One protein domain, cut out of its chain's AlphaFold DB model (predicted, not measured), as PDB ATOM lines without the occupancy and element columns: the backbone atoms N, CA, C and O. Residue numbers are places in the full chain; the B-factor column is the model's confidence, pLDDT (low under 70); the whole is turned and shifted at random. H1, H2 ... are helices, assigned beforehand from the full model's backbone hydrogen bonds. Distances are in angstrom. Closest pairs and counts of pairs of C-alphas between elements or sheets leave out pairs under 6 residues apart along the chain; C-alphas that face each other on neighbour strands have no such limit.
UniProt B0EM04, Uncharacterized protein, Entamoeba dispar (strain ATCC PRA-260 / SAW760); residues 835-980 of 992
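AT A GLANCE: This is residues 835 to 980 of the 992 residues of an uncharacterized protein of Entamoeba dispar (strain ATCC PRA-260 / SAW760) (UniProt B0EM04). The model is a rod of short helices stacked one after another along its length, most of them set crosswise to it, with the chain folding back and forth as it goes. It has two parts in a row, H1 to H6 and H7 to H10, with few contacts where H7 meets H5 and H6; H1 and H2 make one end, H9 and H10 the other. The printed part has 146 residues with ten named helices, H1 to H10 in chain order, and no named strand: the class is all helix. The whole is loose, with a radius of gyration of the C-alphas of 18.7 A, and spans 64 by 27 by 25 A.

IN THESE COORDINATES: Find C-alpha 835 at (315.735, 317.115, 406.273); here H1 begins, residues 835 to 841, 9.6 A from first to last C-alpha. H2 follows at residues 848 to 858, 15.6 A, and H3 at residues 862 to 874, 18.5 A. Go on to H4, residues 881 to 888, 10.4 A. Look for C-alpha 900 at (336.412, 319.413, 395.957), where H5 begins; it runs 14.5 A to residue 909. H6 is residues 913 to 920, 10.3 A, and H7 is residues 926 to 935, 14.2 A. H8 is residues 939 to 946, 10.1 A, and H9 is residues 950 to 959, 14.2 A. H10, the longest with 15 residues, runs 20.8 A from residue 965 to C-alpha 979 at (368.977, 324.594, 407.041).

HOW THE PARTS SIT: Start at H1 and H2, a helical hairpin: they touch, closest at the C-alphas of Leu 837 and Ile 851, 7.1 A apart, at a shallow tilt of 19 degrees, opposite ways. H1 also touches H3, closest at the C-alphas of Cys 838 and Ala 868, 5.4 A apart, and stands about perpendicular to it, at 73 degrees. H2 and H3 are near each other. With residues 870 to 874 alone H3 touches H5, closest at the C-alphas of Ser 874 and Val 906, 5.6 A apart, at a shallow tilt of 19 degrees, the same way. H4 and H6 only just touch, with 3 pairs of C-alphas within 8 A, the closest those of Ser 888 and Glu 915 at 7.1 A. Next find the hairpin of H5 and H6, with 16 pairs of C-alphas within 8 A, the closest those of Val 904 and Arg 916 at 4.9 A. H6 and H7 are close but not clearly touching, at a steep tilt of 54 degrees, with the C-alphas of Leu 920 and Arg 929 closest at 6.2 A. Beyond them come three more hairpins: H7 and H8, closest at the C-alphas of Val 930 and Ala 942, 5.0 A apart; H8 and H9, at those of Ala 946 and Leu 952, 5.2 A; H9 and H10, at those of Lys 957 and Ile 971, 6.7 A. In each of the ten helices every O i to N i+4 pair is within hydrogen-bond range.

THE WHOLE: Look to the C-alphas of Glu 857 and Ala 980 for the two farthest apart, at 65.7 A. The printed part has no cut from residue 835 to residue 980. The link from H4 to H5, with 11 residues between them, is long; those from H1 to H2 and from H3 to H4 are short, and the other six are tight. The mean pLDDT of the printed part is 78.8; 27 residues are under 70, among them residues 853 to 865 and residues 960 to 964.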
ATOM      1  N   THR A 835     315.985 318.337 405.498       59.41
ATOM      2  CA  THR A 835     315.735 317.115 406.273       59.41
ATOM      3  C   THR A 835     314.905 316.100 405.479       59.41
ATOM      4  O   THR A 835     315.172 314.912 405.571       59.41
ATOM      5  N   MET A 836     313.942 316.547 404.667       64.38
ATOM      6  CA  MET A 836     313.199 315.685 403.743       64.38
ATOM      7  C   MET A 836     314.128 315.079 402.684       64.38
ATOM      8  O   MET A 836     314.037 313.889 402.403       64.38
ATOM      9  N   LEU A 837     315.054 315.875 402.133       62.88
ATOM     10  CA  LEU A 837     316.076 315.382 401.208       62.88
ATOM     11  C   LEU A 837     317.005 314.373 401.895       62.88
ATOM     12  O   LEU A 837     317.227 313.302 401.343       62.88
ATOM     13  N   CYS A 838     317.501 314.663 403.101       69.12
ATOM     14  CA  CYS A 838     318.322 313.723 403.867       69.12
ATOM     15  C   CYS A 838     317.573 312.416 404.168       69.12
ATOM     16  O   CYS A 838     318.135 311.352 403.952       69.12
ATOM     17  N   ASP A 839     316.303 312.475 404.581       76.94
ATOM     18  CA  ASP A 839     315.479 311.282 404.826       76.94
ATOM     19  C   ASP A 839     315.322 310.407 403.572       76.94
ATOM     20  O   ASP A 839     315.361 309.181 403.655       76.94
ATOM     21  N   ILE A 840     315.095 311.032 402.411       77.25
ATOM     22  CA  ILE A 840     314.972 310.313 401.139       77.25
ATOM     23  C   ILE A 840     316.309 309.665 400.803       77.25
ATOM     24  O   ILE A 840     316.352 308.466 400.551       77.25
ATOM     25  N   LEU A 841     317.397 310.433 400.869       77.31
ATOM     26  CA  LEU A 841     318.741 309.995 400.497       77.31
ATOM     27  C   LEU A 841     319.338 308.956 401.460       77.31
ATOM     28  O   LEU A 841     320.181 308.160 401.037       77.31
ATOM     29  N   GLN A 842     318.884 308.915 402.718       80.94
ATOM     30  CA  GLN A 842     319.219 307.870 403.694       80.94
ATOM     31  C   GLN A 842     318.694 306.486 403.279       80.94
ATOM     32  O   GLN A 842     319.243 305.473 403.709       80.94
ATOM     33  N   ASN A 843     317.670 306.408 402.418       74.75
ATOM     34  CA  ASN A 843     317.202 305.130 401.888       74.75
ATOM     35  C   ASN A 843     318.112 304.656 400.750       74.75
ATOM     36  O   ASN A 843     318.186 305.288 399.704       74.75
ATOM     37  N   ILE A 844     318.738 303.492 400.916       61.38
ATOM     38  CA  ILE A 844     319.673 302.879 399.948       61.38
ATOM     39  C   ILE A 844     319.063 302.753 398.534       61.38
ATOM     40  O   ILE A 844     319.758 302.909 397.536       61.38
ATOM     41  N   ASN A 845     317.748 302.530 398.454       68.00
ATOM     42  CA  ASN A 845     316.990 302.378 397.208       68.00
ATOM     43  C   ASN A 845     315.978 303.516 397.007       68.00
ATOM     44  O   ASN A 845     314.813 303.265 396.691       68.00
ATOM     45  N   TYR A 846     316.376 304.761 397.265       72.81
ATOM     46  CA  TYR A 846     315.485 305.898 397.039       72.81
ATOM     47  C   TYR A 846     315.119 306.034 395.552       72.81
ATOM     48  O   TYR A 846     315.939 305.776 394.667       72.81
ATOM     49  N   ASN A 847     313.881 306.444 395.261       76.88
ATOM     50  CA  ASN A 847     313.447 306.689 393.889       76.88
ATOM     51  C   ASN A 847     313.950 308.076 393.442       76.88
ATOM     52  O   ASN A 847     313.598 309.076 394.071       76.88
ATOM     53  N   PRO A 848     314.725 308.192 392.346       73.31
ATOM     54  CA  PRO A 848     315.170 309.489 391.834       73.31
ATOM     55  C   PRO A 848     314.021 310.464 391.525       73.31
ATOM     56  O   PRO A 848     314.218 311.678 391.574       73.31
ATOM     57  N   GLN A 849     312.816 309.953 391.250       73.81
ATOM     58  CA  GLN A 849     311.625 310.778 391.022       73.81
ATOM     59  C   GLN A 849     311.171 311.541 392.273       73.81
ATOM     60  O   GLN A 849     310.593 312.614 392.130       73.81
ATOM     61  N   ASP A 850     311.463 311.045 393.478       72.88
ATOM     62  CA  ASP A 850     311.084 311.716 394.728       72.88
ATOM     63  C   ASP A 850     311.898 313.007 394.929       72.88
ATOM     64  O   ASP A 850     311.383 314.018 395.406       72.88
ATOM     65  N   ILE A 851     313.161 313.007 394.489       75.19
ATOM     66  CA  ILE A 851     314.023 314.197 394.503       75.19
ATOM     67  C   ILE A 851     313.560 315.209 393.453       75.19
ATOM     68  O   ILE A 851     313.494 316.401 393.747       75.19
ATOM     69  N   GLU A 852     313.211 314.751 392.248       73.00
ATOM     70  CA  GLU A 852     312.653 315.612 391.194       73.00
ATOM     71  C   GLU A 852     311.311 316.229 391.611       73.00
ATOM     72  O   GLU A 852     311.055 317.403 391.337       73.00
ATOM     73  N   LEU A 853     310.475 315.477 392.333       68.06
ATOM     74  CA  LEU A 853     309.220 315.981 392.880       68.06
ATOM     75  C   LEU A 853     309.475 317.091 393.906       68.06
ATOM     76  O   LEU A 853     308.944 318.188 393.746       68.06
ATOM     77  N   ILE A 854     310.356 316.866 394.889       66.44
ATOM     78  CA  ILE A 854     310.729 317.902 395.865       66.44
ATOM     79  C   ILE A 854     311.340 319.115 395.170       66.44
ATOM     80  O   ILE A 854     311.005 320.251 395.503       66.44
ATOM     81  N   LYS A 855     312.207 318.906 394.180       60.53
ATOM     82  CA  LYS A 855     312.819 319.983 393.398       60.53
ATOM     83  C   LYS A 855     311.772 320.825 392.674       60.53
ATOM     84  O   LYS A 855     311.867 322.051 392.692       60.53
ATOM     85  N   LYS A 856     310.756 320.189 392.089       65.31
ATOM     86  CA  LYS A 856     309.652 320.858 391.393       65.31
ATOM     87  C   LYS A 856     308.698 321.579 392.348       65.31
ATOM     88  O   LYS A 856     308.245 322.672 392.024       65.31
ATOM     89  N   GLU A 857     308.397 320.985 393.498       56.19
ATOM     90  CA  GLU A 857     307.440 321.524 394.473       56.19
ATOM     91  C   GLU A 857     308.037 322.629 395.353       56.19
ATOM     92  O   GLU A 857     307.332 323.561 395.729       56.19
ATOM     93  N   THR A 858     309.333 322.551 395.667       47.75
ATOM     94  CA  THR A 858     309.999 323.462 396.618       47.75
ATOM     95  C   THR A 858     311.000 324.417 395.970       47.75
ATOM     96  O   THR A 858     311.479 325.340 396.624       47.75
ATOM     97  N   GLY A 859     311.358 324.201 394.700       47.34
ATOM     98  CA  GLY A 859     312.372 324.994 394.002       47.34
ATOM     99  C   GLY A 859     313.806 324.771 394.505       47.34
ATOM    100  O   GLY A 859     314.671 325.622 394.284       47.34
ATOM    101  N   CYS A 860     314.091 323.663 395.205       53.06
ATOM    102  CA  CYS A 860     315.410 323.429 395.797       53.06
ATOM    103  C   CYS A 860     316.517 323.248 394.736       53.06
ATOM    104  O   CYS A 860     316.352 322.544 393.742       53.06
ATOM    105  N   SER A 861     317.685 323.864 394.953       64.62
ATOM    106  CA  SER A 861     318.794 323.809 393.983       64.62
ATOM    107  C   SER A 861     319.531 322.459 393.963       64.62
ATOM    108  O   SER A 861     319.694 321.817 395.001       64.62
ATOM    109  N   ASP A 862     320.120 322.091 392.819       68.12
ATOM    110  CA  ASP A 862     320.976 320.892 392.690       68.12
ATOM    111  C   ASP A 862     322.183 320.908 393.639       68.12
ATOM    112  O   ASP A 862     322.672 319.872 394.088       68.12
ATOM    113  N   LYS A 863     322.636 322.107 394.016       64.44
ATOM    114  CA  LYS A 863     323.687 322.297 395.019       64.44
ATOM    115  C   LYS A 863     323.226 321.903 396.429       64.44
ATOM    116  O   LYS A 863     324.036 321.413 397.211       64.44
ATOM    117  N   MET A 864     321.951 322.119 396.760       60.41
ATOM    118  CA  MET A 864     321.352 321.726 398.040       60.41
ATOM    119  C   MET A 864     321.152 320.212 398.117       60.41
ATOM    120  O   MET A 864     321.470 319.624 399.146       60.41
ATOM    121  N   ILE A 865     320.729 319.588 397.016       69.88
ATOM    122  CA  ILE A 865     320.618 318.127 396.892       69.88
ATOM    123  C   ILE A 865     321.997 317.481 397.075       69.88
ATOM    124  O   ILE A 865     322.159 316.598 397.912       69.88
ATOM    125  N   LEU A 866     323.023 317.990 396.384       73.00
ATOM    126  CA  LEU A 866     324.397 317.497 396.529       73.00
ATOM    127  C   LEU A 866     324.947 317.685 397.954       73.00
ATOM    128  O   LEU A 866     325.708 316.855 398.443       73.00
ATOM    129  N   ARG A 867     324.562 318.767 398.642       63.16
ATOM    130  CA  ARG A 867     324.937 318.994 400.045       63.16
ATOM    131  C   ARG A 867     324.239 318.014 400.989       63.16
ATOM    132  O   ARG A 867     324.883 317.543 401.922       63.16
ATOM    133  N   ALA A 868     322.961 317.726 400.758       67.06
ATOM    134  CA  ALA A 868     322.215 316.733 401.525       67.06
ATOM    135  C   ALA A 868     322.826 315.336 401.341       67.06
ATOM    136  O   ALA A 868     323.089 314.670 402.335       67.06
ATOM    137  N   GLU A 869     323.183 314.957 400.108       77.69
ATOM    138  CA  GLU A 869     323.854 313.683 399.801       77.69
ATOM    139  C   GLU A 869     325.179 313.537 400.558       77.69
ATOM    140  O   GLU A 869     325.394 312.547 401.251       77.69
ATOM    141  N   LEU A 870     326.051 314.551 400.511       73.25
ATOM    142  CA  LEU A 870     327.316 314.526 401.256       73.25
ATOM    143  C   LEU A 870     327.118 314.471 402.779       73.25
ATOM    144  O   LEU A 870     327.933 313.866 403.470       73.25
ATOM    145  N   THR A 871     326.044 315.078 403.294       77.38
ATOM    146  CA  THR A 871     325.707 315.045 404.728       77.38
ATOM    147  C   THR A 871     325.257 313.644 405.139       77.38
ATOM    148  O   THR A 871     325.766 313.101 406.114       77.38
ATOM    149  N   VAL A 872     324.390 313.013 404.342       78.31
ATOM    150  CA  VAL A 872     323.954 311.629 404.568       78.31
ATOM    151  C   VAL A 872     325.141 310.669 404.532       78.31
ATOM    152  O   VAL A 872     325.253 309.817 405.405       78.31
ATOM    153  N   ILE A 873     326.065 310.841 403.582       77.12
ATOM    154  CA  ILE A 873     327.291 310.034 403.509       77.12
ATOM    155  C   ILE A 873     328.138 310.199 404.780       77.12
ATOM    156  O   ILE A 873     328.628 309.201 405.295       77.12
ATOM    157  N   SER A 874     328.292 311.421 405.306       80.56
ATOM    158  CA  SER A 874     329.069 311.673 406.534       80.56
ATOM    159  C   SER A 874     328.425 311.136 407.818       80.56
ATOM    160  O   SER A 874     329.114 310.969 408.818       80.56
ATOM    161  N   GLU A 875     327.118 310.864 407.800       81.00
ATOM    162  CA  GLU A 875     326.385 310.263 408.922       81.00
ATOM    163  C   GLU A 875     326.419 308.722 408.898       81.00
ATOM    164  O   GLU A 875     325.954 308.074 409.839       81.00
ATOM    165  N   MET A 876     326.972 308.111 407.842       80.94
ATOM    166  CA  MET A 876     327.150 306.660 407.759       80.94
ATOM    167  C   MET A 876     328.286 306.173 408.674       80.94
ATOM    168  O   MET A 876     329.171 306.923 409.076       80.94
ATOM    169  N   SER A 877     328.304 304.872 408.981       80.12
ATOM    170  CA  SER A 877     329.399 304.262 409.747       80.12
ATOM    171  C   SER A 877     330.732 304.339 408.996       80.12
ATOM    172  O   SER A 877     330.783 304.022 407.808       80.12
ATOM    173  N   GLU A 878     331.821 304.667 409.690       82.88
ATOM    174  CA  GLU A 878     333.172 304.704 409.112       82.88
ATOM    175  C   GLU A 878     333.476 303.453 408.260       82.88
ATOM    176  O   GLU A 878     333.207 302.321 408.668       82.88
ATOM    177  N   GLY A 879     334.032 303.644 407.060       78.06
ATOM    178  CA  GLY A 879     334.358 302.549 406.141       78.06
ATOM    179  C   GLY A 879     333.166 301.876 405.445       78.06
ATOM    180  O   GLY A 879     333.365 300.836 404.816       78.06
ATOM    181  N   ASN A 880     331.951 302.436 405.524       82.94
ATOM    182  CA  ASN A 880     330.767 301.872 404.866       82.94
ATOM    183  C   ASN A 880     330.989 301.711 403.335       82.94
ATOM    184  O   ASN A 880     331.303 302.696 402.655       82.94
ATOM    185  N   PRO A 881     330.809 300.498 402.763       84.75
ATOM    186  CA  PRO A 881     330.911 300.257 401.321       84.75
ATOM    187  C   PRO A 881     329.985 301.136 400.470       84.75
ATOM    188  O   PRO A 881     330.358 301.539 399.372       84.75
ATOM    189  N   GLU A 882     328.808 301.479 400.987       83.88
ATOM    190  CA  GLU A 882     327.830 302.336 400.317       83.88
ATOM    191  C   GLU A 882     328.316 303.786 400.222       83.88
ATOM    192  O   GLU A 882     328.204 304.418 399.170       83.88
ATOM    193  N   ALA A 883     328.929 304.305 401.290       84.06
ATOM    194  CA  ALA A 883     329.556 305.624 401.275       84.06
ATOM    195  C   ALA A 883     330.651 305.692 400.200       84.06
ATOM    196  O   ALA A 883     330.741 306.673 399.456       84.06
ATOM    197  N   ARG A 884     331.442 304.617 400.065       87.75
ATOM    198  CA  ARG A 884     332.445 304.483 399.003       87.75
ATOM    199  C   ARG A 884     331.807 304.490 397.615       87.75
ATOM    200  O   ARG A 884     332.279 305.219 396.743       87.75
ATOM    201  N   GLU A 885     330.758 303.706 397.399       88.38
ATOM    202  CA  GLU A 885     330.075 303.617 396.104       88.38
ATOM    203  C   GLU A 885     329.474 304.968 395.692       88.38
ATOM    204  O   GLU A 885     329.685 305.435 394.570       88.38
ATOM    205  N   ARG A 886     328.777 305.639 396.615       87.25
ATOM    206  CA  ARG A 886     328.152 306.946 396.380       87.25
ATOM    207  C   ARG A 886     329.187 308.032 396.092       87.25
ATOM    208  O   ARG A 886     329.010 308.784 395.136       87.25
ATOM    209  N   LEU A 887     330.295 308.083 396.837       88.38
ATOM    210  CA  LEU A 887     331.390 309.020 396.558       88.38
ATOM    211  C   LEU A 887     332.092 308.714 395.228       88.38
ATOM    212  O   LEU A 887     332.444 309.641 394.499       88.38
ATOM    213  N   SER A 888     332.242 307.438 394.867       88.81
ATOM    214  CA  SER A 888     332.934 307.035 393.635       88.81
ATOM    215  C   SER A 888     332.278 307.584 392.367       88.81
ATOM    216  O   SER A 888     332.977 307.882 391.401       88.81
ATOM    217  N   LYS A 889     330.963 307.850 392.393       89.06
ATOM    218  CA  LYS A 889     330.220 308.493 391.288       89.06
ATOM    219  C   LYS A 889     330.781 309.864 390.892       89.06
ATOM    220  O   LYS A 889     330.568 310.316 389.769       89.06
ATOM    221  N   TYR A 890     331.496 310.533 391.797       88.69
ATOM    222  CA  TYR A 890     332.041 311.872 391.575       88.69
ATOM    223  C   TYR A 890     333.522 311.872 391.170       88.69
ATOM    224  O   TYR A 890     334.049 312.934 390.834       88.69
ATOM    225  N   ILE A 891     334.200 310.719 391.178       88.44
ATOM    226  CA  ILE A 891     335.645 310.617 390.910       88.44
ATOM    227  C   ILE A 891     335.989 311.068 389.488       88.44
ATOM    228  O   ILE A 891     336.941 311.830 389.289       88.44
ATOM    229  N   ASP A 892     335.190 310.666 388.503       84.94
ATOM    230  CA  ASP A 892     335.470 310.944 387.091       84.94
ATOM    231  C   ASP A 892     335.065 312.359 386.658       84.94
ATOM    232  O   ASP A 892     335.424 312.825 385.572       84.94
ATOM    233  N   LEU A 893     334.368 313.103 387.522       83.69
ATOM    234  CA  LEU A 893     333.949 314.461 387.207       83.69
ATOM    235  C   LEU A 893     335.146 315.425 387.211       83.69
ATOM    236  O   LEU A 893     336.056 315.359 388.044       83.69
ATOM    237  N   LYS A 894     335.140 316.359 386.251       74.62
ATOM    238  CA  LYS A 894     336.128 317.453 386.171       74.62
ATOM    239  C   LYS A 894     335.766 318.630 387.079       74.62
ATOM    240  O   LYS A 894     336.656 319.309 387.581       74.62
ATOM    241  N   LYS A 895     334.470 318.877 387.283       75.50
ATOM    242  CA  LYS A 895     333.924 319.936 388.141       75.50
ATOM    243  C   LYS A 895     332.645 319.445 388.811       75.50
ATOM    244  O   LYS A 895     331.915 318.644 388.235       75.50
ATOM    245  N   THR A 896     332.371 319.965 389.999       81.00
ATOM    246  CA  THR A 896     331.187 319.663 390.810       81.00
ATOM    247  C   THR A 896     330.551 320.966 391.308       81.00
ATOM    248  O   THR A 896     331.174 322.029 391.278       81.00
ATOM    249  N   LEU A 897     329.283 320.915 391.736       74.88
ATOM    250  CA  LEU A 897     328.547 322.092 392.241       74.88
ATOM    251  C   LEU A 897     329.030 322.562 393.629       74.88
ATOM    252  O   LEU A 897     328.733 323.685 394.051       74.88
ATOM    253  N   LEU A 898     329.769 321.708 394.342       69.50
ATOM    254  CA  LEU A 898     330.445 322.009 395.603       69.50
ATOM    255  C   LEU A 898     331.965 321.922 395.410       69.50
ATOM    256  O   LEU A 898     332.414 321.124 394.597       69.50
ATOM    257  N   PRO A 899     332.777 322.699 396.147       81.12
ATOM    258  CA  PRO A 899     334.232 322.590 396.066       81.12
ATOM    259  C   PRO A 899     334.727 321.174 396.389       81.12
ATOM    260  O   PRO A 899     334.212 320.532 397.306       81.12
ATOM    261  N   TRP A 900     335.785 320.720 395.707       85.38
ATOM    262  CA  TRP A 900     336.412 319.413 395.957       85.38
ATOM    263  C   TRP A 900     336.838 319.213 397.418       85.38
ATOM    264  O   TRP A 900     336.806 318.091 397.916       85.38
ATOM    265  N   SER A 901     337.127 320.296 398.147       83.31
ATOM    266  CA  SER A 901     337.419 320.252 399.582       83.31
ATOM    267  C   SER A 901     336.297 319.626 400.419       83.31
ATOM    268  O   SER A 901     336.584 318.998 401.432       83.31
ATOM    269  N   CYS A 902     335.027 319.765 400.017       82.44
ATOM    270  CA  CYS A 902     333.902 319.128 400.707       82.44
ATOM    271  C   CYS A 902     333.955 317.600 400.573       82.44
ATOM    272  O   CYS A 902     333.735 316.897 401.551       82.44
ATOM    273  N   PHE A 903     334.315 317.095 399.391       87.00
ATOM    274  CA  PHE A 903     334.454 315.662 399.126       87.00
ATOM    275  C   PHE A 903     335.662 315.067 399.857       87.00
ATOM    276  O   PHE A 903     335.566 313.975 400.405       87.00
ATOM    277  N   VAL A 904     336.773 315.811 399.933       81.25
ATOM    278  CA  VAL A 904     337.958 315.419 400.716       81.25
ATOM    279  C   VAL A 904     337.624 315.288 402.203       81.25
ATOM    280  O   VAL A 904     338.022 314.301 402.812       81.25
ATOM    281  N   LYS A 905     336.883 316.250 402.779       83.25
ATOM    282  CA  LYS A 905     336.472 316.220 404.195       83.25
ATOM    283  C   LYS A 905     335.598 315.001 404.492       83.25
ATOM    284  O   LYS A 905     335.951 314.206 405.350       83.25
ATOM    285  N   VAL A 906     334.549 314.782 403.695       83.19
ATOM    286  CA  VAL A 906     333.653 313.627 403.873       83.19
ATOM    287  C   VAL A 906     334.392 312.296 403.685       83.19
ATOM    288  O   VAL A 906     334.225 311.385 404.487       83.19
ATOM    289  N   ALA A 907     335.258 312.169 402.673       84.44
ATOM    290  CA  ALA A 907     336.049 310.952 402.481       84.44
ATOM    291  C   ALA A 907     337.052 310.708 403.627       84.44
ATOM    292  O   ALA A 907     337.304 309.556 403.986       84.44
ATOM    293  N   HIS A 908     337.609 311.773 404.217       86.38
ATOM    294  CA  HIS A 908     338.479 311.686 405.388       86.38
ATOM    295  C   HIS A 908     337.718 311.217 406.633       86.38
ATOM    296  O   HIS A 908     338.141 310.238 407.248       86.38
ATOM    297  N   ASP A 909     336.583 311.847 406.952       83.00
ATOM    298  CA  ASP A 909     335.744 311.492 408.106       83.00
ATOM    299  C   ASP A 909     335.261 310.032 408.011       83.00
ATOM    300  O   ASP A 909     335.232 309.305 409.001       83.00
ATOM    301  N   MET A 910     335.002 309.552 406.789       83.25
ATOM    302  CA  MET A 910     334.614 308.164 406.514       83.25
ATOM    303  C   MET A 910     335.780 307.161 406.472       83.25
ATOM    304  O   MET A 910     335.553 305.978 406.202       83.25
ATOM    305  N   LYS A 911     337.026 307.592 406.718       86.38
ATOM    306  CA  LYS A 911     338.259 306.777 406.628       86.38
ATOM    307  C   LYS A 911     338.464 306.105 405.259       86.38
ATOM    308  O   LYS A 911     339.081 305.044 405.147       86.38
ATOM    309  N   LEU A 912     337.991 306.746 404.191       86.25
ATOM    310  CA  LEU A 912     338.089 306.292 402.801       86.25
ATOM    311  C   LEU A 912     339.329 306.894 402.124       86.25
ATOM    312  O   LEU A 912     339.253 307.867 401.372       86.25
ATOM    313  N   LYS A 913     340.505 306.331 402.442       88.31
ATOM    314  CA  LYS A 913     341.813 306.873 402.029       88.31
ATOM    315  C   LYS A 913     341.948 307.031 400.509       88.31
ATOM    316  O   LYS A 913     342.378 308.084 400.052       88.31
ATOM    317  N   THR A 914     341.555 306.021 399.733       88.94
ATOM    318  CA  THR A 914     341.691 306.026 398.267       88.94
ATOM    319  C   THR A 914     340.901 307.172 397.634       88.94
ATOM    320  O   THR A 914     341.437 307.948 396.849       88.94
ATOM    321  N   GLU A 915     339.635 307.318 398.011       91.88
ATOM    322  CA  GLU A 915     338.724 308.335 397.492       91.88
ATOM    323  C   GLU A 915     339.161 309.736 397.933       91.88
ATOM    324  O   GLU A 915     339.196 310.664 397.124       91.88
ATOM    325  N   ARG A 916     339.574 309.880 399.199       91.06
ATOM    326  CA  ARG A 916     340.136 311.122 399.741       91.06
ATOM    327  C   ARG A 916     341.337 311.588 398.927       91.06
ATOM    328  O   ARG A 916     341.377 312.754 398.540       91.06
ATOM    329  N   ASP A 917     342.290 310.701 398.649       88.69
ATOM    330  CA  ASP A 917     343.518 311.039 397.924       88.69
ATOM    331  C   ASP A 917     343.210 311.398 396.456       88.69
ATOM    332  O   ASP A 917     343.787 312.337 395.900       88.69
ATOM    333  N   ILE A 918     342.227 310.729 395.842       91.12
ATOM    334  CA  ILE A 918     341.717 311.072 394.507       91.12
ATOM    335  C   ILE A 918     341.111 312.483 394.492       91.12
ATOM    336  O   ILE A 918     341.476 313.287 393.632       91.12
ATOM    337  N   PHE A 919     340.225 312.822 395.435       91.69
ATOM    338  CA  PHE A 919     339.618 314.157 395.504       91.69
ATOM    339  C   PHE A 919     340.626 315.243 395.879       91.69
ATOM    340  O   PHE A 919     340.549 316.357 395.361       91.69
ATOM    341  N   LEU A 920     341.606 314.927 396.726       89.44
ATOM    342  CA  LEU A 920     342.677 315.848 397.094       89.44
ATOM    343  C   LEU A 920     343.514 316.221 395.863       89.44
ATOM    344  O   LEU A 920     343.843 317.389 395.665       89.44
ATOM    345  N   ASN A 921     343.776 315.255 394.980       89.19
ATOM    346  CA  ASN A 921     344.488 315.480 393.722       89.19
ATOM    347  C   ASN A 921     343.704 316.311 392.694       89.19
ATOM    348  O   ASN A 921     344.307 316.816 391.747       89.19
ATOM    349  N   LYS A 922     342.392 316.512 392.885       87.69
ATOM    350  CA  LYS A 922     341.581 317.431 392.066       87.69
ATOM    351  C   LYS A 922     341.789 318.904 392.438       87.69
ATOM    352  O   LYS A 922     341.374 319.773 391.677       87.69
ATOM    353  N   LEU A 923     342.409 319.205 393.584       84.19
ATOM    354  CA  LEU A 923     342.795 320.571 393.949       84.19
ATOM    355  C   LEU A 923     344.071 320.956 393.197       84.19
ATOM    356  O   LEU A 923     345.069 320.244 393.280       84.19
ATOM    357  N   GLU A 924     344.061 322.070 392.471       79.88
ATOM    358  CA  GLU A 924     345.178 322.461 391.593       79.88
ATOM    359  C   GLU A 924     346.453 322.825 392.374       79.88
ATOM    360  O   GLU A 924     347.558 322.489 391.953       79.88
ATOM    361  N   SER A 925     346.312 323.460 393.540       85.94
ATOM    362  CA  SER A 925     347.438 323.927 394.351       85.94
ATOM    363  C   SER A 925     347.865 322.900 395.399       85.94
ATOM    364  O   SER A 925     347.067 322.484 396.239       85.94
ATOM    365  N   ILE A 926     349.155 322.543 395.408       85.19
ATOM    366  CA  ILE A 926     349.760 321.719 396.472       85.19
ATOM    367  C   ILE A 926     349.648 322.426 397.832       85.19
ATOM    368  O   ILE A 926     349.413 321.772 398.844       85.19
ATOM    369  N   GLU A 927     349.738 323.759 397.862       84.94
ATOM    370  CA  GLU A 927     349.559 324.542 399.089       84.94
ATOM    371  C   GLU A 927     348.144 324.378 399.663       84.94
ATOM    372  O   GLU A 927     347.984 324.181 400.868       84.94
ATOM    373  N   ASP A 928     347.120 324.383 398.806       82.81
ATOM    374  CA  ASP A 928     345.727 324.206 399.231       82.81
ATOM    375  C   ASP A 928     345.458 322.779 399.722       82.81
ATOM    376  O   ASP A 928     344.701 322.588 400.674       82.81
ATOM    377  N   ARG A 929     346.126 321.775 399.134       88.19
ATOM    378  CA  ARG A 929     346.082 320.383 399.619       88.19
ATOM    379  C   ARG A 929     346.664 320.271 401.027       88.19
ATOM    380  O   ARG A 929     346.036 319.678 401.899       88.19
ATOM    381  N   VAL A 930     347.831 320.873 401.262       84.56
ATOM    382  CA  VAL A 930     348.522 320.859 402.562       84.56
ATOM    383  C   VAL A 930     347.712 321.602 403.631       84.56
ATOM    384  O   VAL A 930     347.547 321.084 404.735       84.56
ATOM    385  N   LYS A 931     347.141 322.772 403.305       82.56
ATOM    386  CA  LYS A 931     346.241 323.506 404.213       82.56
ATOM    387  C   LYS A 931     345.010 322.686 404.573       82.56
ATOM    388  O   LYS A 931     344.668 322.596 405.746       82.56
ATOM    389  N   LEU A 932     344.372 322.066 403.582       83.38
ATOM    390  CA  LEU A 932     343.170 321.269 403.797       83.38
ATOM    391  C   LEU A 932     343.439 320.034 404.667       83.38
ATOM    392  O   LEU A 932     342.628 319.725 405.535       83.38
ATOM    393  N   LEU A 933     344.574 319.353 404.476       83.56
ATOM    394  CA  LEU A 933     344.974 318.224 405.320       83.56
ATOM    395  C   LEU A 933     345.263 318.652 406.767       83.56
ATOM    396  O   LEU A 933     344.870 317.961 407.703       83.56
ATOM    397  N   ALA A 934     345.883 319.818 406.961       81.75
ATOM    398  CA  ALA A 934     346.074 320.389 408.292       81.75
ATOM    399  C   ALA A 934     344.740 320.801 408.951       81.75
ATOM    400  O   ALA A 934     344.563 320.592 410.149       81.75
ATOM    401  N   GLU A 935     343.775 321.331 408.185       81.19
ATOM    402  CA  GLU A 935     342.427 321.666 408.681       81.19
ATOM    403  C   GLU A 935     341.648 320.444 409.187       81.19
ATOM    404  O   GLU A 935     340.882 320.572 410.141       81.19
ATOM    405  N   ILE A 936     341.828 319.278 408.558       79.69
ATOM    406  CA  ILE A 936     341.173 318.017 408.956       79.69
ATOM    407  C   ILE A 936     342.009 317.196 409.951       79.69
ATOM    408  O   ILE A 936     341.695 316.043 410.211       79.69
ATOM    409  N   ASN A 937     343.063 317.784 410.530       80.38
ATOM    410  CA  ASN A 937     343.996 317.148 411.469       80.38
ATOM    411  C   ASN A 937     344.775 315.928 410.915       80.38
ATOM    412  O   ASN A 937     345.327 315.156 411.700       80.38
ATOM    413  N   ASP A 938     344.916 315.769 409.593       82.00
ATOM    414  CA  ASP A 938     345.788 314.748 408.985       82.00
ATOM    415  C   ASP A 938     347.206 315.289 408.751       82.00
ATOM    416  O   ASP A 938     347.699 315.436 407.627       82.00
ATOM    417  N   PHE A 939     347.872 315.637 409.850       83.38
ATOM    418  CA  PHE A 939     349.194 316.254 409.803       83.38
ATOM    419  C   PHE A 939     350.282 315.319 409.280       83.38
ATOM    420  O   PHE A 939     351.223 315.798 408.658       83.38
ATOM    421  N   ASN A 940     350.173 314.005 409.495       84.75
ATOM    422  CA  ASN A 940     351.169 313.063 408.976       84.75
ATOM    423  C   ASN A 940     351.174 313.080 407.444       84.75
ATOM    424  O   ASN A 940     352.240 313.208 406.846       84.75
ATOM    425  N   TYR A 941     349.998 313.055 406.809       86.25
ATOM    426  CA  TYR A 941     349.932 313.117 405.354       86.25
ATOM    427  C   TYR A 941     350.246 314.517 404.804       86.25
ATOM    428  O   TYR A 941     350.875 314.657 403.754       86.25
ATOM    429  N   ALA A 942     349.877 315.573 405.538       85.56
ATOM    430  CA  ALA A 942     350.277 316.933 405.188       85.56
ATOM    431  C   ALA A 942     351.810 317.091 405.195       85.56
ATOM    432  O   ALA A 942     352.361 317.736 404.303       85.56
ATOM    433  N   ILE A 943     352.492 316.471 406.168       86.50
ATOM    434  CA  ILE A 943     353.955 316.448 406.254       86.50
ATOM    435  C   ILE A 943     354.554 315.695 405.066       86.50
ATOM    436  O   ILE A 943     355.445 316.244 404.430       86.50
ATOM    437  N   GLU A 944     354.043 314.509 404.720       87.19
ATOM    438  CA  GLU A 944     354.505 313.740 403.547       87.19
ATOM    439  C   GLU A 944     354.428 314.562 402.247       87.19
ATOM    440  O   GLU A 944     355.341 314.526 401.425       87.19
ATOM    441  N   LEU A 945     353.372 315.363 402.063       86.38
ATOM    442  CA  LEU A 945     353.234 316.229 400.884       86.38
ATOM    443  C   LEU A 945     354.145 317.464 400.913       86.38
ATOM    444  O   LEU A 945     354.549 317.959 399.859       86.38
ATOM    445  N   ALA A 946     354.455 317.982 402.100       86.94
ATOM    446  CA  ALA A 946     355.244 319.196 402.277       86.94
ATOM    447  C   ALA A 946     356.745 318.929 402.519       86.94
ATOM    448  O   ALA A 946     357.534 319.871 402.474       86.94
ATOM    449  N   GLU A 947     357.166 317.674 402.725       86.69
ATOM    450  CA  GLU A 947     358.531 317.294 403.133       86.69
ATOM    451  C   GLU A 947     359.629 317.769 402.170       86.69
ATOM    452  O   GLU A 947     360.763 317.970 402.588       86.69
ATOM    453  N   LYS A 948     359.295 317.973 400.888       84.19
ATOM    454  CA  LYS A 948     360.228 318.405 399.831       84.19
ATOM    455  C   LYS A 948     360.235 319.918 399.601       84.19
ATOM    456  O   LYS A 948     360.963 320.397 398.737       84.19
ATOM    457  N   SER A 949     359.421 320.676 400.336       85.31
ATOM    458  CA  SER A 949     359.224 322.110 400.127       85.31
ATOM    459  C   SER A 949     359.318 322.874 401.441       85.31
ATOM    460  O   SER A 949     358.381 322.898 402.242       85.31
ATOM    461  N   LYS A 950     360.443 323.571 401.631       83.56
ATOM    462  CA  LYS A 950     360.671 324.433 402.796       83.56
ATOM    463  C   LYS A 950     359.525 325.440 403.033       83.56
ATOM    464  O   LYS A 950     359.032 325.483 404.158       83.56
ATOM    465  N   PRO A 951     359.002 326.166 402.016       85.69
ATOM    466  CA  PRO A 951     357.866 327.075 402.212       85.69
ATOM    467  C   PRO A 951     356.590 326.391 402.726       85.69
ATOM    468  O   PRO A 951     355.881 326.954 403.560       85.69
ATOM    469  N   LEU A 952     356.292 325.173 402.260       86.81
ATOM    470  CA  LEU A 952     355.112 324.424 402.704       86.81
ATOM    471  C   LEU A 952     355.291 323.863 404.118       86.81
ATOM    472  O   LEU A 952     354.331 323.800 404.885       86.81
ATOM    473  N   MET A 953     356.518 323.508 404.494       86.19
ATOM    474  CA  MET A 953     356.816 323.039 405.844       86.19
ATOM    475  C   MET A 953     356.789 324.179 406.873       86.19
ATOM    476  O   MET A 953     356.258 324.022 407.973       86.19
ATOM    477  N   GLU A 954     357.261 325.372 406.498       84.75
ATOM    478  CA  GLU A 954     357.078 326.589 407.297       84.75
ATOM    479  C   GLU A 954     355.599 326.959 407.451       84.75
ATOM    480  O   GLU A 954     355.174 327.393 408.524       84.75
ATOM    481  N   LEU A 955     354.799 326.772 406.399       83.56
ATOM    482  CA  LEU A 955     353.354 326.962 406.455       83.56
ATOM    483  C   LEU A 955     352.706 325.992 407.458       83.56
ATOM    484  O   LEU A 955     351.923 326.438 408.294       83.56
ATOM    485  N   LEU A 956     353.067 324.706 407.443       82.38
ATOM    486  CA  LEU A 956     352.584 323.731 408.430       82.38
ATOM    487  C   LEU A 956     352.996 324.088 409.859       82.38
ATOM    488  O   LEU A 956     352.166 324.012 410.764       82.38
ATOM    489  N   LYS A 957     354.232 324.561 410.060       80.69
ATOM    490  CA  LYS A 957     354.702 325.066 411.359       80.69
ATOM    491  C   LYS A 957     353.867 326.248 411.863       80.69
ATOM    492  O   LYS A 957     353.597 326.341 413.055       80.69
ATOM    493  N   ARG A 958     353.416 327.139 410.970       79.88
ATOM    494  CA  ARG A 958     352.510 328.249 411.326       79.88
ATOM    495  C   ARG A 958     351.087 327.774 411.632       79.88
ATOM    496  O   ARG A 958     350.434 328.372 412.480       79.88
ATOM    497  N   ILE A 959     350.603 326.742 410.937       77.69
ATOM    498  CA  ILE A 959     349.240 326.204 411.104       77.69
ATOM    499  C   ILE A 959     349.128 325.289 412.337       77.69
ATOM    500  O   ILE A 959     348.044 325.180 412.909       77.69
ATOM    501  N   ASN A 960     350.233 324.695 412.802       67.81
ATOM    502  CA  ASN A 960     350.287 323.822 413.978       67.81
ATOM    503  C   ASN A 960     351.112 324.423 415.135       67.81
ATOM    504  O   ASN A 960     352.190 323.905 415.422       67.81
ATOM    505  N   PRO A 961     350.677 325.499 415.825       50.78
ATOM    506  CA  PRO A 961     351.578 326.129 416.779       50.78
ATOM    507  C   PRO A 961     351.843 325.273 418.024       50.78
ATOM    508  O   PRO A 961     352.955 325.342 418.525       50.78
ATOM    509  N   LEU A 962     350.862 324.514 418.552       50.69
ATOM    510  CA  LEU A 962     350.946 323.934 419.912       50.69
ATOM    511  C   LEU A 962     349.986 322.741 420.200       50.69
ATOM    512  O   LEU A 962     349.592 322.551 421.348       50.69
ATOM    513  N   ARG A 963     349.530 321.957 419.207       56.19
ATOM    514  CA  ARG A 963     348.523 320.889 419.462       56.19
ATOM    515  C   ARG A 963     349.094 319.490 419.716       56.19
ATOM    516  O   ARG A 963     348.447 318.710 420.404       56.19
ATOM    517  N   ASP A 964     350.277 319.184 419.187       67.62
ATOM    518  CA  ASP A 964     350.919 317.869 419.321       67.62
ATOM    519  C   ASP A 964     352.451 318.017 419.237       67.62
ATOM    520  O   ASP A 964     352.999 318.443 418.210       67.62
ATOM    521  N   GLU A 965     353.151 317.695 420.329       72.94
ATOM    522  CA  GLU A 965     354.615 317.776 420.419       72.94
ATOM    523  C   GLU A 965     355.313 316.838 419.426       72.94
ATOM    524  O   GLU A 965     356.348 317.200 418.867       72.94
ATOM    525  N   GLN A 966     354.744 315.665 419.128       77.56
ATOM    526  CA  GLN A 966     355.355 314.707 418.203       77.56
ATOM    527  C   GLN A 966     355.341 315.234 416.767       77.56
ATOM    528  O   GLN A 966     356.339 315.125 416.051       77.56
ATOM    529  N   ILE A 967     354.230 315.845 416.352       79.94
ATOM    530  CA  ILE A 967     354.096 316.465 415.026       79.94
ATOM    531  C   ILE A 967     355.018 317.685 414.924       79.94
ATOM    532  O   ILE A 967     355.717 317.853 413.924       79.94
ATOM    533  N   THR A 968     355.077 318.506 415.974       79.88
ATOM    534  CA  THR A 968     355.938 319.699 416.027       79.88
ATOM    535  C   THR A 968     357.420 319.327 415.925       79.88
ATOM    536  O   THR A 968     358.159 319.930 415.144       79.88
ATOM    537  N   ASN A 969     357.843 318.278 416.633       81.25
ATOM    538  CA  ASN A 969     359.208 317.758 416.574       81.25
ATOM    539  C   ASN A 969     359.554 317.199 415.187       81.25
ATOM    540  O   ASN A 969     360.641 317.472 414.678       81.25
ATOM    541  N   LYS A 970     358.628 316.484 414.529       83.00
ATOM    542  CA  LYS A 970     358.820 316.018 413.142       83.00
ATOM    543  C   LYS A 970     358.993 317.181 412.160       83.00
ATOM    544  O   LYS A 970     359.913 317.147 411.347       83.00
ATOM    545  N   ILE A 971     358.152 318.214 412.251       83.75
ATOM    546  CA  ILE A 971     358.234 319.410 411.393       83.75
ATOM    547  C   ILE A 971     359.572 320.134 411.597       83.75
ATOM    548  O   ILE A 971     360.243 320.471 410.622       83.75
ATOM    549  N   ASN A 972     359.986 320.341 412.851       83.88
ATOM    550  CA  ASN A 972     361.249 321.008 413.170       83.88
ATOM    551  C   ASN A 972     362.462 320.213 412.668       83.88
ATOM    552  O   ASN A 972     363.322 320.797 412.018       83.88
ATOM    553  N   SER A 973     362.483 318.890 412.858       86.00
ATOM    554  CA  SER A 973     363.564 318.030 412.357       86.00
ATOM    555  C   SER A 973     363.717 318.094 410.831       86.00
ATOM    556  O   SER A 973     364.832 318.058 410.313       86.00
ATOM    557  N   ILE A 974     362.611 318.202 410.089       85.75
ATOM    558  CA  ILE A 974     362.655 318.341 408.627       85.75
ATOM    559  C   ILE A 974     363.148 319.740 408.226       85.75
ATOM    560  O   ILE A 974     363.969 319.851 407.320       85.75
ATOM    561  N   LEU A 975     362.702 320.802 408.907       85.75
ATOM    562  CA  LEU A 975     363.182 322.168 408.657       85.75
ATOM    563  C   LEU A 975     364.682 322.316 408.940       85.75
ATOM    564  O   LEU A 975     365.392 322.909 408.135       85.75
ATOM    565  N   GLU A 976     365.185 321.695 410.007       84.94
ATOM    566  CA  GLU A 976     366.618 321.664 410.327       84.94
ATOM    567  C   GLU A 976     367.449 320.998 409.220       84.94
ATOM    568  O   GLU A 976     368.548 321.458 408.922       84.94
ATOM    569  N   LYS A 977     366.920 319.968 408.542       84.19
ATOM    570  CA  LYS A 977     367.588 319.352 407.378       84.19
ATOM    571  C   LYS A 977     367.665 320.284 406.168       84.19
ATOM    572  O   LYS A 977     368.600 320.160 405.386       84.19
ATOM    573  N   PHE A 978     366.706 321.197 406.005       81.75
ATOM    574  CA  PHE A 978     366.767 322.224 404.958       81.75
ATOM    575  C   PHE A 978     367.774 323.333 405.276       81.75
ATOM    576  O   PHE A 978     368.279 323.968 404.351       81.75
ATOM    577  N   ASP A 979     368.034 323.580 406.560       73.56
ATOM    578  CA  ASP A 979     368.977 324.594 407.041       73.56
ATOM    579  C   ASP A 979     370.394 324.041 407.269       73.56
ATOM    580  O   ASP A 979     371.338 324.810 407.466       73.56
ATOM    581  N   ALA A 980     370.570 322.718 407.211       70.44
ATOM    582  CA  ALA A 980     371.871 322.079 407.321       70.44
ATOM    583  C   ALA A 980     372.751 322.419 406.097       70.44
ATOM    584  O   ALA A 980     372.301 322.278 404.955       70.44
TER     585      ALA A 980